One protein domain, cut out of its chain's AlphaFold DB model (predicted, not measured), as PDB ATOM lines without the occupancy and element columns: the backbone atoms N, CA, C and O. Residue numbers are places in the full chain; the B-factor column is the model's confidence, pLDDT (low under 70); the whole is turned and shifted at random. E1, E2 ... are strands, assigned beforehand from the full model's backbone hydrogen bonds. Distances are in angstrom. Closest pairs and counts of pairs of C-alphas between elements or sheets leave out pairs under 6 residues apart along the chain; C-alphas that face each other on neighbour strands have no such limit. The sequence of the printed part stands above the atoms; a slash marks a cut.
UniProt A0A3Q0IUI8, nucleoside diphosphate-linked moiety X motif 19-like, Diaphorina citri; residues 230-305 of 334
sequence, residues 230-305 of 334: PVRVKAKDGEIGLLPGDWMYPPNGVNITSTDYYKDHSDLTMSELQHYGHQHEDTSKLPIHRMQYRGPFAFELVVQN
ATOM      1  N   PRO A 230     -46.389  44.501  42.867       89.44
ATOM      2  CA  PRO A 230     -45.094  44.415  42.206       89.44
ATOM      3  C   PRO A 230     -44.962  45.453  41.085       89.44
ATOM      4  O   PRO A 230     -45.804  45.504  40.189       89.44
ATOM      5  N   VAL A 231     -43.895  46.250  41.087       89.06
ATOM      6  CA  VAL A 231     -43.601  47.175  39.977       89.06
ATOM      7  C   VAL A 231     -42.781  46.434  38.932       89.06
ATOM      8  O   VAL A 231     -41.757  45.832  39.258       89.06
ATOM      9  N   ARG A 232     -43.234  46.453  37.676       87.38
ATOM     10  CA  ARG A 232     -42.571  45.723  36.595       87.38
ATOM     11  C   ARG A 232     -41.437  46.558  36.020       87.38
ATOM     12  O   ARG A 232     -41.617  47.735  35.712       87.38
ATOM     13  N   VAL A 233     -40.289  45.929  35.824       90.06
ATOM     14  CA  VAL A 233     -39.163  46.511  35.098       90.06
ATOM     15  C   VAL A 233     -38.733  45.536  34.018       90.06
ATOM     16  O   VAL A 233     -38.420  44.386  34.319       90.06
ATOM     17  N   LYS A 234     -38.718  45.974  32.763       89.19
ATOM     18  CA  LYS A 234     -38.117  45.200  31.679       89.19
ATOM     19  C   LYS A 234     -36.616  45.445  31.675       89.19
ATOM     20  O   LYS A 234     -36.185  46.592  31.717       89.19
ATOM     21  N   ALA A 235     -35.851  44.368  31.630       91.75
ATOM     22  CA  ALA A 235     -34.404  44.370  31.507       91.75
ATOM     23  C   ALA A 235     -34.001  43.724  30.174       91.75
ATOM     24  O   ALA A 235     -34.797  43.048  29.517       91.75
ATOM     25  N   LYS A 236     -32.742  43.890  29.788       92.38
ATOM     26  CA  LYS A 236     -32.148  43.275  28.597       92.38
ATOM     27  C   LYS A 236     -32.229  41.746  28.609       92.38
ATOM     28  O   LYS A 236     -32.457  41.134  27.569       92.38
ATOM     29  N   ASP A 237     -32.033  41.126  29.774       91.56
ATOM     30  CA  ASP A 237     -31.977  39.670  29.968       91.56
ATOM     31  C   ASP A 237     -33.212  39.087  30.684       91.56
ATOM     32  O   ASP A 237     -33.194  37.921  31.085       91.56
ATOM     33  N   GLY A 238     -34.294  39.864  30.849       89.75
ATOM     34  CA  GLY A 238     -35.504  39.384  31.518       89.75
ATOM     35  C   GLY A 238     -36.456  40.472  32.016       89.75
ATOM     36  O   GLY A 238     -36.479  41.592  31.516       89.75
ATOM     37  N   GLU A 239     -37.259  40.132  33.018       88.69
ATOM     38  CA  GLU A 239     -38.156  41.060  33.714       88.69
ATOM     39  C   GLU A 239     -37.877  41.032  35.220       88.69
ATOM     40  O   GLU A 239     -37.478  40.011  35.773       88.69
ATOM     41  N   ILE A 240     -38.133  42.137  35.910       90.94
ATOM     42  CA  ILE A 240     -38.041  42.252  37.363       90.94
ATOM     43  C   ILE A 240     -39.416  42.650  37.900       90.94
ATOM     44  O   ILE A 240     -40.039  43.588  37.408       90.94
ATOM     45  N   GLY A 241     -39.881  41.956  38.935       90.56
ATOM     46  CA  GLY A 241     -40.958  42.420  39.804       90.56
ATOM     47  C   GLY A 241     -40.356  43.007  41.073       90.56
ATOM     48  O   GLY A 241     -39.969  42.247  41.960       90.56
ATOM     49  N   LEU A 242     -40.260  44.334  41.145       91.94
ATOM     50  CA  LEU A 242     -39.825  45.045  42.348       91.94
ATOM     51  C   LEU A 242     -40.908  44.933  43.418       91.94
ATOM     52  O   LEU A 242     -42.087  45.142  43.128       91.94
ATOM     53  N   LEU A 243     -40.507  44.627  44.644       91.75
ATOM     54  CA  LEU A 243     -41.384  44.485  45.799       91.75
ATOM     55  C   LEU A 243     -41.178  45.658  46.772       91.75
ATOM     56  O   LEU A 243     -40.123  46.299  46.734       91.75
ATOM     57  N   PRO A 244     -42.157  45.945  47.650       90.00
ATOM     58  CA  PRO A 244     -42.019  46.991  48.658       90.00
ATOM     59  C   PRO A 244     -40.729  46.850  49.475       90.00
ATOM     60  O   PRO A 244     -40.381  45.757  49.923       90.00
ATOM     61  N   GLY A 245     -40.017  47.959  49.669       88.62
ATOM     62  CA  GLY A 245     -38.729  47.994  50.367       88.62
ATOM     63  C   GLY A 245     -37.502  47.806  49.471       88.62
ATOM     64  O   GLY A 245     -36.393  48.004  49.949       88.62
ATOM     65  N   ASP A 246     -37.663  47.470  48.190       91.88
ATOM     66  CA  ASP A 246     -36.567  47.559  47.221       91.88
ATOM     67  C   ASP A 246     -36.193  49.023  46.947       91.88
ATOM     68  O   ASP A 246     -37.076  49.869  46.821       91.88
ATOM     69  N   TRP A 247     -34.905  49.335  46.794       91.00
ATOM     70  CA  TRP A 247     -34.449  50.706  46.541       91.00
ATOM     71  C   TRP A 247     -34.992  51.311  45.231       91.00
ATOM     72  O   TRP A 247     -35.166  52.524  45.145       91.00
ATOM     73  N   MET A 248     -35.295  50.490  44.216       91.12
ATOM     74  CA  MET A 248     -35.917  50.945  42.961       91.12
ATOM     75  C   MET A 248     -37.444  51.050  43.052       91.12
ATOM     76  O   MET A 248     -38.092  51.505  42.091       91.12
ATOM     77  N   TYR A 249     -38.030  50.574  44.155       90.69
ATOM     78  CA  TYR A 249     -39.457  50.673  44.408       90.69
ATOM     79  C   TYR A 249     -39.827  52.140  44.672       90.69
ATOM     80  O   TYR A 249     -39.082  52.840  45.358       90.69
ATOM     81  N   PRO A 250     -40.950  52.644  44.135       87.94
ATOM     82  CA  PRO A 250     -41.360  54.026  44.357       87.94
ATOM     83  C   PRO A 250     -41.422  54.383  45.857       87.94
ATOM     84  O   PRO A 250     -42.154  53.727  46.602       87.94
ATOM     85  N   PRO A 251     -40.698  55.425  46.316       78.50
ATOM     86  CA  PRO A 251     -40.573  55.737  47.744       78.50
ATOM     87  C   PRO A 251     -41.883  56.244  48.356       78.50
ATOM     88  O   PRO A 251     -42.147  56.022  49.532       78.50
ATOM     89  N   ASN A 252     -42.737  56.867  47.541       80.69
ATOM     90  CA  ASN A 252     -44.050  57.370  47.957       80.69
ATOM     91  C   ASN A 252     -45.154  56.304  47.819       80.69
ATOM     92  O   ASN A 252     -46.338  56.633  47.813       80.69
ATOM     93  N   GLY A 253     -44.766  55.035  47.661       75.75
ATOM     94  CA  GLY A 253     -45.677  53.945  47.352       75.75
ATOM     95  C   GLY A 253     -46.194  53.996  45.915       75.75
ATOM     96  O   GLY A 253     -45.702  54.726  45.052       75.75
ATOM     97  N   VAL A 254     -47.197  53.168  45.651       79.25
ATOM     98  CA  VAL A 254     -47.788  52.991  44.327       79.25
ATOM     99  C   VAL A 254     -49.277  53.313  44.375       79.25
ATOM    100  O   VAL A 254     -50.002  52.871  45.262       79.25
ATOM    101  N   ASN A 255     -49.748  54.080  43.399       79.19
ATOM    102  CA  ASN A 255     -51.157  54.312  43.157       79.19
ATOM    103  C   ASN A 255     -51.790  53.025  42.628       79.19
ATOM    104  O   ASN A 255     -51.729  52.711  41.442       79.19
ATOM    105  N   ILE A 256     -52.461  52.297  43.509       73.12
ATOM    106  CA  ILE A 256     -53.105  51.030  43.185       73.12
ATOM    107  C   ILE A 256     -54.158  51.130  42.071       73.12
ATOM    108  O   ILE A 256     -54.527  50.101  41.524       73.12
ATOM    109  N   THR A 257     -54.635  52.307  41.660       71.44
ATOM    110  CA  THR A 257     -55.548  52.424  40.506       71.44
ATOM    111  C   THR A 257     -54.817  52.571  39.170       71.44
ATOM    112  O   THR A 257     -55.393  52.241  38.136       71.44
ATOM    113  N   SER A 258     -53.542  52.971  39.177       70.56
ATOM    114  CA  SER A 258     -52.747  53.145  37.958       70.56
ATOM    115  C   SER A 258     -52.304  51.807  37.357       70.56
ATOM    116  O   SER A 258     -52.041  50.814  38.046       70.56
ATOM    117  N   THR A 259     -52.217  51.800  36.030       66.19
ATOM    118  CA  THR A 259     -51.735  50.696  35.196       66.19
ATOM    119  C   THR A 259     -50.303  50.900  34.693       66.19
ATOM    120  O   THR A 259     -49.798  50.046  33.965       66.19
ATOM    121  N   ASP A 260     -49.637  51.978  35.122       64.69
ATOM    122  CA  ASP A 260     -48.406  52.504  34.510       64.69
ATOM    123  C   ASP A 260     -47.129  52.131  35.272       64.69
ATOM    124  O   ASP A 260     -46.065  52.709  35.062       64.69
ATOM    125  N   TYR A 261     -47.197  51.136  36.160       71.62
ATOM    126  CA  TYR A 261     -46.031  50.637  36.899       71.62
ATOM    127  C   TYR A 261     -45.175  49.693  36.054       71.62
ATOM    128  O   TYR A 261     -44.946  48.534  36.412       71.62
ATOM    129  N   TYR A 262     -44.714  50.220  34.924       79.00
ATOM    130  CA  TYR A 262     -43.809  49.585  33.986       79.00
ATOM    131  C   TYR A 262     -42.641  50.530  33.692       79.00
ATOM    132  O   TYR A 262     -42.838  51.646  33.217       79.00
ATOM    133  N   LYS A 263     -41.418  50.080  33.978       83.81
ATOM    134  CA  LYS A 263     -40.181  50.775  33.601       83.81
ATOM    135  C   LYS A 263     -39.471  49.964  32.524       83.81
ATOM    136  O   LYS A 263     -39.222  48.776  32.727       83.81
ATOM    137  N   ASP A 264     -39.141  50.586  31.399       86.62
ATOM    138  CA  ASP A 264     -38.347  49.940  30.354       86.62
ATOM    139  C   ASP A 264     -36.871  50.306  30.522       86.62
ATOM    140  O   ASP A 264     -36.494  51.462  30.352       86.62
ATOM    141  N   HIS A 265     -36.061  49.314  30.876       90.31
ATOM    142  CA  HIS A 265     -34.603  49.382  30.905       90.31
ATOM    143  C   HIS A 265     -34.020  48.223  30.086       90.31
ATOM    144  O   HIS A 265     -33.110  47.512  30.516       90.31
ATOM    145  N   SER A 266     -34.600  47.965  28.910       89.94
ATOM    146  CA  SER A 266     -34.162  46.894  28.004       89.94
ATOM    147  C   SER A 266     -32.737  47.068  27.455       89.94
ATOM    148  O   SER A 266     -32.199  46.149  26.834       89.94
ATOM    149  N   ASP A 267     -32.101  48.204  27.724       93.25
ATOM    150  CA  ASP A 267     -30.688  48.489  27.496       93.25
ATOM    151  C   ASP A 267     -29.757  47.871  28.559       93.25
ATOM    152  O   ASP A 267     -28.602  47.571  28.248       93.25
ATOM    153  N   LEU A 268     -30.260  47.602  29.770       94.25
ATOM    154  CA  LEU A 268     -29.486  47.125  30.921       94.25
ATOM    155  C   LEU A 268     -29.902  45.723  31.366       94.25
ATOM    156  O   LEU A 268     -31.079  45.375  31.413       94.25
ATOM    157  N   THR A 269     -28.936  44.902  31.756       94.00
ATOM    158  CA  THR A 269     -29.182  43.607  32.400       94.00
ATOM    159  C   THR A 269     -29.722  43.779  33.820       94.00
ATOM    160  O   THR A 269     -29.495  44.789  34.487       94.00
ATOM    161  N   MET A 270     -30.388  42.752  34.349       92.00
ATOM    162  CA  MET A 270     -30.876  42.746  35.731       92.00
ATOM    163  C   MET A 270     -29.754  42.918  36.768       92.00
ATOM    164  O   MET A 270     -30.012  43.441  37.851       92.00
ATOM    165  N   SER A 271     -28.523  42.501  36.445       89.50
ATOM    166  CA  SER A 271     -27.339  42.708  37.293       89.50
ATOM    167  C   SER A 271     -26.872  44.166  37.283       89.50
ATOM    168  O   SER A 271     -26.557  44.722  38.335       89.50
ATOM    169  N   GLU A 272     -26.857  44.813  36.116       91.25
ATOM    170  CA  GLU A 272     -26.552  46.247  36.000       91.25
ATOM    171  C   GLU A 272     -27.623  47.086  36.710       91.25
ATOM    172  O   GLU A 272     -27.302  48.022  37.441       91.25
ATOM    173  N   LEU A 273     -28.894  46.680  36.611       91.31
ATOM    174  CA  LEU A 273     -30.015  47.326  37.298       91.31
ATOM    175  C   LEU A 273     -29.966  47.237  38.827       91.31
ATOM    176  O   LEU A 273     -30.675  47.983  39.492       91.31
ATOM    177  N   GLN A 274     -29.151  46.364  39.426       86.44
ATOM    178  CA  GLN A 274     -28.936  46.403  40.880       86.44
ATOM    179  C   GLN A 274     -28.141  47.641  41.319       86.44
ATOM    180  O   GLN A 274     -28.278  48.061  42.464       86.44
ATOM    181  N   HIS A 275     -27.365  48.229  40.404       84.44
ATOM    182  CA  HIS A 275     -26.422  49.326  40.641       84.44
ATOM    183  C   HIS A 275     -26.818  50.613  39.900       84.44
ATOM    184  O   HIS A 275     -26.058  51.582  39.861       84.44
ATOM    185  N   TYR A 276     -27.983  50.614  39.247       85.38
ATOM    186  CA  TYR A 276     -28.401  51.685  38.354       85.38
ATOM    187  C   TYR A 276     -28.479  53.033  39.082       85.38
ATOM    188  O   TYR A 276     -29.074  53.137  40.144       85.38
ATOM    189  N   GLY A 277     -27.858  54.074  38.528       81.12
ATOM    190  CA  GLY A 277     -27.817  55.398  39.160       81.12
ATOM    191  C   GLY A 277     -26.866  55.534  40.360       81.12
ATOM    192  O   GLY A 277     -26.703  56.646  40.848       81.12
ATOM    193  N   HIS A 278     -26.179  54.465  40.783       81.00
ATOM    194  CA  HIS A 278     -25.281  54.445  41.949       81.00
ATOM    195  C   HIS A 278     -23.822  54.119  41.566       81.00
ATOM    196  O   HIS A 278     -23.152  53.325  42.220       81.00
ATOM    197  N   GLN A 279     -23.300  54.723  40.490       66.62
ATOM    198  CA  GLN A 279     -21.975  54.386  39.926       66.62
ATOM    199  C   GLN A 279     -20.777  54.673  40.857       66.62
ATOM    200  O   GLN A 279     -19.693  54.135  40.636       66.62
ATOM    201  N   HIS A 280     -20.962  55.497  41.893       59.12
ATOM    202  CA  HIS A 280     -19.909  55.904  42.835       59.12
ATOM    203  C   HIS A 280     -20.271  55.670  44.309       59.12
ATOM    204  O   HIS A 280     -19.557  56.131  45.197       59.12
ATOM    205  N   GLU A 281     -21.365  54.955  44.577       75.38
ATOM    206  CA  GLU A 281     -21.820  54.653  45.934       75.38
ATOM    207  C   GLU A 281     -21.617  53.174  46.266       75.38
ATOM    208  O   GLU A 281     -21.617  52.309  45.391       75.38
ATOM    209  N   ASP A 282     -21.446  52.879  47.555       75.31
ATOM    210  CA  ASP A 282     -21.393  51.507  48.054       75.31
ATOM    211  C   ASP A 282     -22.784  50.857  47.958       75.31
ATOM    212  O   ASP A 282     -23.602  50.917  48.880       75.31
ATOM    213  N   THR A 283     -23.052  50.220  46.820       78.19
ATOM    214  CA  THR A 283     -24.318  49.530  46.540       78.19
ATOM    215  C   THR A 283     -24.526  48.283  47.391       78.19
ATOM    216  O   THR A 283     -25.645  47.770  47.445       78.19
ATOM    217  N   SER A 284     -23.494  47.802  48.100       76.69
ATOM    218  CA  SER A 284     -23.585  46.598  48.938       76.69
ATOM    219  C   SER A 284     -24.563  46.748  50.101       76.69
ATOM    220  O   SER A 284     -24.979  45.742  50.676       76.69
ATOM    221  N   LYS A 285     -24.956  47.987  50.424       82.94
ATOM    222  CA  LYS A 285     -25.905  48.331  51.489       82.94
ATOM    223  C   LYS A 285     -27.309  48.640  50.985       82.94
ATOM    224  O   LYS A 285     -28.207  48.822  51.806       82.94
ATOM    225  N   LEU A 286     -27.520  48.709  49.669       86.88
ATOM    226  CA  LEU A 286     -28.838  49.023  49.128       86.88
ATOM    227  C   LEU A 286     -29.831  47.905  49.473       86.88
ATOM    228  O   LEU A 286     -29.484  46.721  49.367       86.88
ATOM    229  N   PRO A 287     -31.063  48.251  49.879       90.19
ATOM    230  CA  PRO A 287     -32.100  47.262  50.110       90.19
ATOM    231  C   PRO A 287     -32.597  46.709  48.768       90.19
ATOM    232  O   PRO A 287     -33.039  47.449  47.890       90.19
ATOM    233  N   ILE A 288     -32.521  45.391  48.596       90.44
ATOM    234  CA  ILE A 288     -32.965  44.682  47.392       90.44
ATOM    235  C   ILE A 288     -34.126  43.768  47.772       90.44
ATOM    236  O   ILE A 288     -33.959  42.878  48.605       90.44
ATOM    237  N   HIS A 289     -35.282  43.970  47.136       92.38
ATOM    238  CA  HIS A 289     -36.486  43.153  47.259       92.38
ATOM    239  C   HIS A 289     -37.115  42.919  45.893       92.38
ATOM    240  O   HIS A 289     -37.977  43.666  45.428       92.38
ATOM    241  N   ARG A 290     -36.705  41.869  45.197       92.38
ATOM    242  CA  ARG A 290     -37.209  41.685  43.838       92.38
ATOM    243  C   ARG A 290     -37.244  40.239  43.419       92.38
ATOM    244  O   ARG A 290     -36.421  39.431  43.835       92.38
ATOM    245  N   MET A 291     -38.195  39.935  42.551       90.62
ATOM    246  CA  MET A 291     -38.220  38.690  41.798       90.62
ATOM    247  C   MET A 291     -37.680  38.965  40.398       90.62
ATOM    248  O   MET A 291     -38.192  39.842  39.708       90.62
ATOM    249  N   GLN A 292     -36.635  38.251  39.995       91.31
ATOM    250  CA  GLN A 292     -35.998  38.361  38.684       91.31
ATOM    251  C   GLN A 292     -36.429  37.190  37.808       91.31
ATOM    252  O   GLN A 292     -36.265  36.046  38.213       91.31
ATOM    253  N   TYR A 293     -36.945  37.451  36.613       86.69
ATOM    254  CA  TYR A 293     -37.504  36.450  35.706       86.69
ATOM    255  C   TYR A 293     -36.706  36.407  34.405       86.69
ATOM    256  O   TYR A 293     -36.705  37.360  33.633       86.69
ATOM    257  N   ARG A 294     -36.080  35.263  34.122       85.00
ATOM    258  CA  ARG A 294     -35.443  34.933  32.830       85.00
ATOM    259  C   ARG A 294     -36.307  33.987  31.988       85.00
ATOM    260  O   ARG A 294     -36.088  33.813  30.793       85.00
ATOM    261  N   GLY A 295     -37.309  33.362  32.604       73.69
ATOM    262  CA  GLY A 295     -38.212  32.393  31.986       73.69
ATOM    263  C   GLY A 295     -39.333  31.974  32.947       73.69
ATOM    264  O   GLY A 295     -39.256  32.275  34.135       73.69
ATOM    265  N   PRO A 296     -40.372  31.244  32.486       62.75
ATOM    266  CA  PRO A 296     -41.539  30.937  33.325       62.75
ATOM    267  C   PRO A 296     -41.203  30.050  34.531       62.75
ATOM    268  O   PRO A 296     -41.917  30.058  35.526       62.75
ATOM    269  N   PHE A 297     -40.109  29.295  34.414       65.81
ATOM    270  CA  PHE A 297     -39.532  28.423  35.441       65.81
ATOM    271  C   PHE A 297     -38.117  28.858  35.842       65.81
ATOM    272  O   PHE A 297     -37.460  28.179  36.618       65.81
ATOM    273  N   ALA A 298     -37.630  29.964  35.279       74.44
ATOM    274  CA  ALA A 298     -36.297  30.487  35.528       74.44
ATOM    275  C   ALA A 298     -36.468  31.853  36.178       74.44
ATOM    276  O   ALA A 298     -36.461  32.881  35.500       74.44
ATOM    277  N   PHE A 299     -36.699  31.844  37.485       79.62
ATOM    278  CA  PHE A 299     -36.797  33.064  38.261       79.62
ATOM    279  C   PHE A 299     -36.109  32.920  39.612       79.62
ATOM    280  O   PHE A 299     -35.944  31.818  40.131       79.62
ATOM    281  N   GLU A 300     -35.692  34.051  40.155       86.75
ATOM    282  CA  GLU A 300     -34.922  34.153  41.383       86.75
ATOM    283  C   GLU A 300     -35.575  35.181  42.299       86.75
ATOM    284  O   GLU A 300     -35.944  36.271  41.861       86.75
ATOM    285  N   LEU A 301     -35.710  34.841  43.579       89.62
ATOM    286  CA  LEU A 301     -36.095  35.789  44.612       89.62
ATOM    287  C   LEU A 301     -34.828  36.357  45.256       89.62
ATOM    288  O   LEU A 301     -34.104  35.638  45.942       89.62
ATOM    289  N   VAL A 302     -34.578  37.646  45.044       89.75
ATOM    290  CA  VAL A 302     -33.413  38.354  45.573       89.75
ATOM    291  C   VAL A 302     -33.859  39.244  46.725       89.75
ATOM    292  O   VAL A 302     -34.626  40.190  46.535       89.75
ATOM    293  N   VAL A 303     -33.360  38.926  47.919       88.50
ATOM    294  CA  VAL A 303     -33.588  39.686  49.152       88.50
ATOM    295  C   VAL A 303     -32.238  39.986  49.795       88.50
ATOM    296  O   VAL A 303     -31.525  39.055  50.178       88.50
ATOM    297  N   GLN A 304     -31.884  41.265  49.915       87.00
ATOM    298  CA  GLN A 304     -30.631  41.721  50.532       87.00
ATOM    299  C   GLN A 304     -30.874  43.009  51.315       87.00
ATOM    300  O   GLN A 304     -31.587  43.879  50.833       87.00
ATOM    301  N   ASN A 305     -30.264  43.141  52.494       85.88
ATOM    302  CA  ASN A 305     -30.322  44.356  53.321       85.88
ATOM    303  C   ASN A 305     -31.742  44.849  53.651       85.88
ATOM    304  O   ASN A 305     -31.970  46.045  53.805       85.88
TER     305      ASN A 305
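Overview. This is residues 230 to 305 of the 334 residues of the protein "nucleoside diphosphate-linked moiety X motif 19-like" of Diaphorina citri (UniProt A0A3Q0IUI8). Little regular structure is here: one twisted sheet of five strands, with two long loops, residues 243 to 261 and 266 to 287, joining its parts. The 76 printed residues, 29 of them in named elements, are all strand in class: E1 to E5 along the chain, mixed sheet order E3 E1 E2 E4 E5. The whole is compact, radius of gyration of the C-alphas 12.2 A, spanning 35 by 30 by 22 A.

Arrangement. Look first at E1, residues 231 to 235, and E2, residues 238 to 242, an antiparallel hairpin at 155 degrees; N 233 and O 240 are 2.8 A apart. E3, residues 262 to 265, is parallel to E1 at 23 degrees, with N 263 and O 232 at 2.9 A. E4, residues 288 to 295, is antiparallel to E2 at 151 degrees, with N 241 and O 291 at 2.8 A. E5, residues 298 to 304, makes an antiparallel hairpin with E4, with N 292 and O 300 at 2.8 A.

Along the chain. Find C-alpha 231 at (-43.601, 47.175, 39.977), where E1 begins. E4 runs 20.4 A; E5 runs 19.6 A to C-alpha 304 at (-30.631, 41.721, 50.532).

Size, cuts and confidence. The printed part has no cut. The links E2 to E3 and E3 to E4 are long. Residues 259 to 260, 279 to 280 and 296 to 297 have pLDDT under 70.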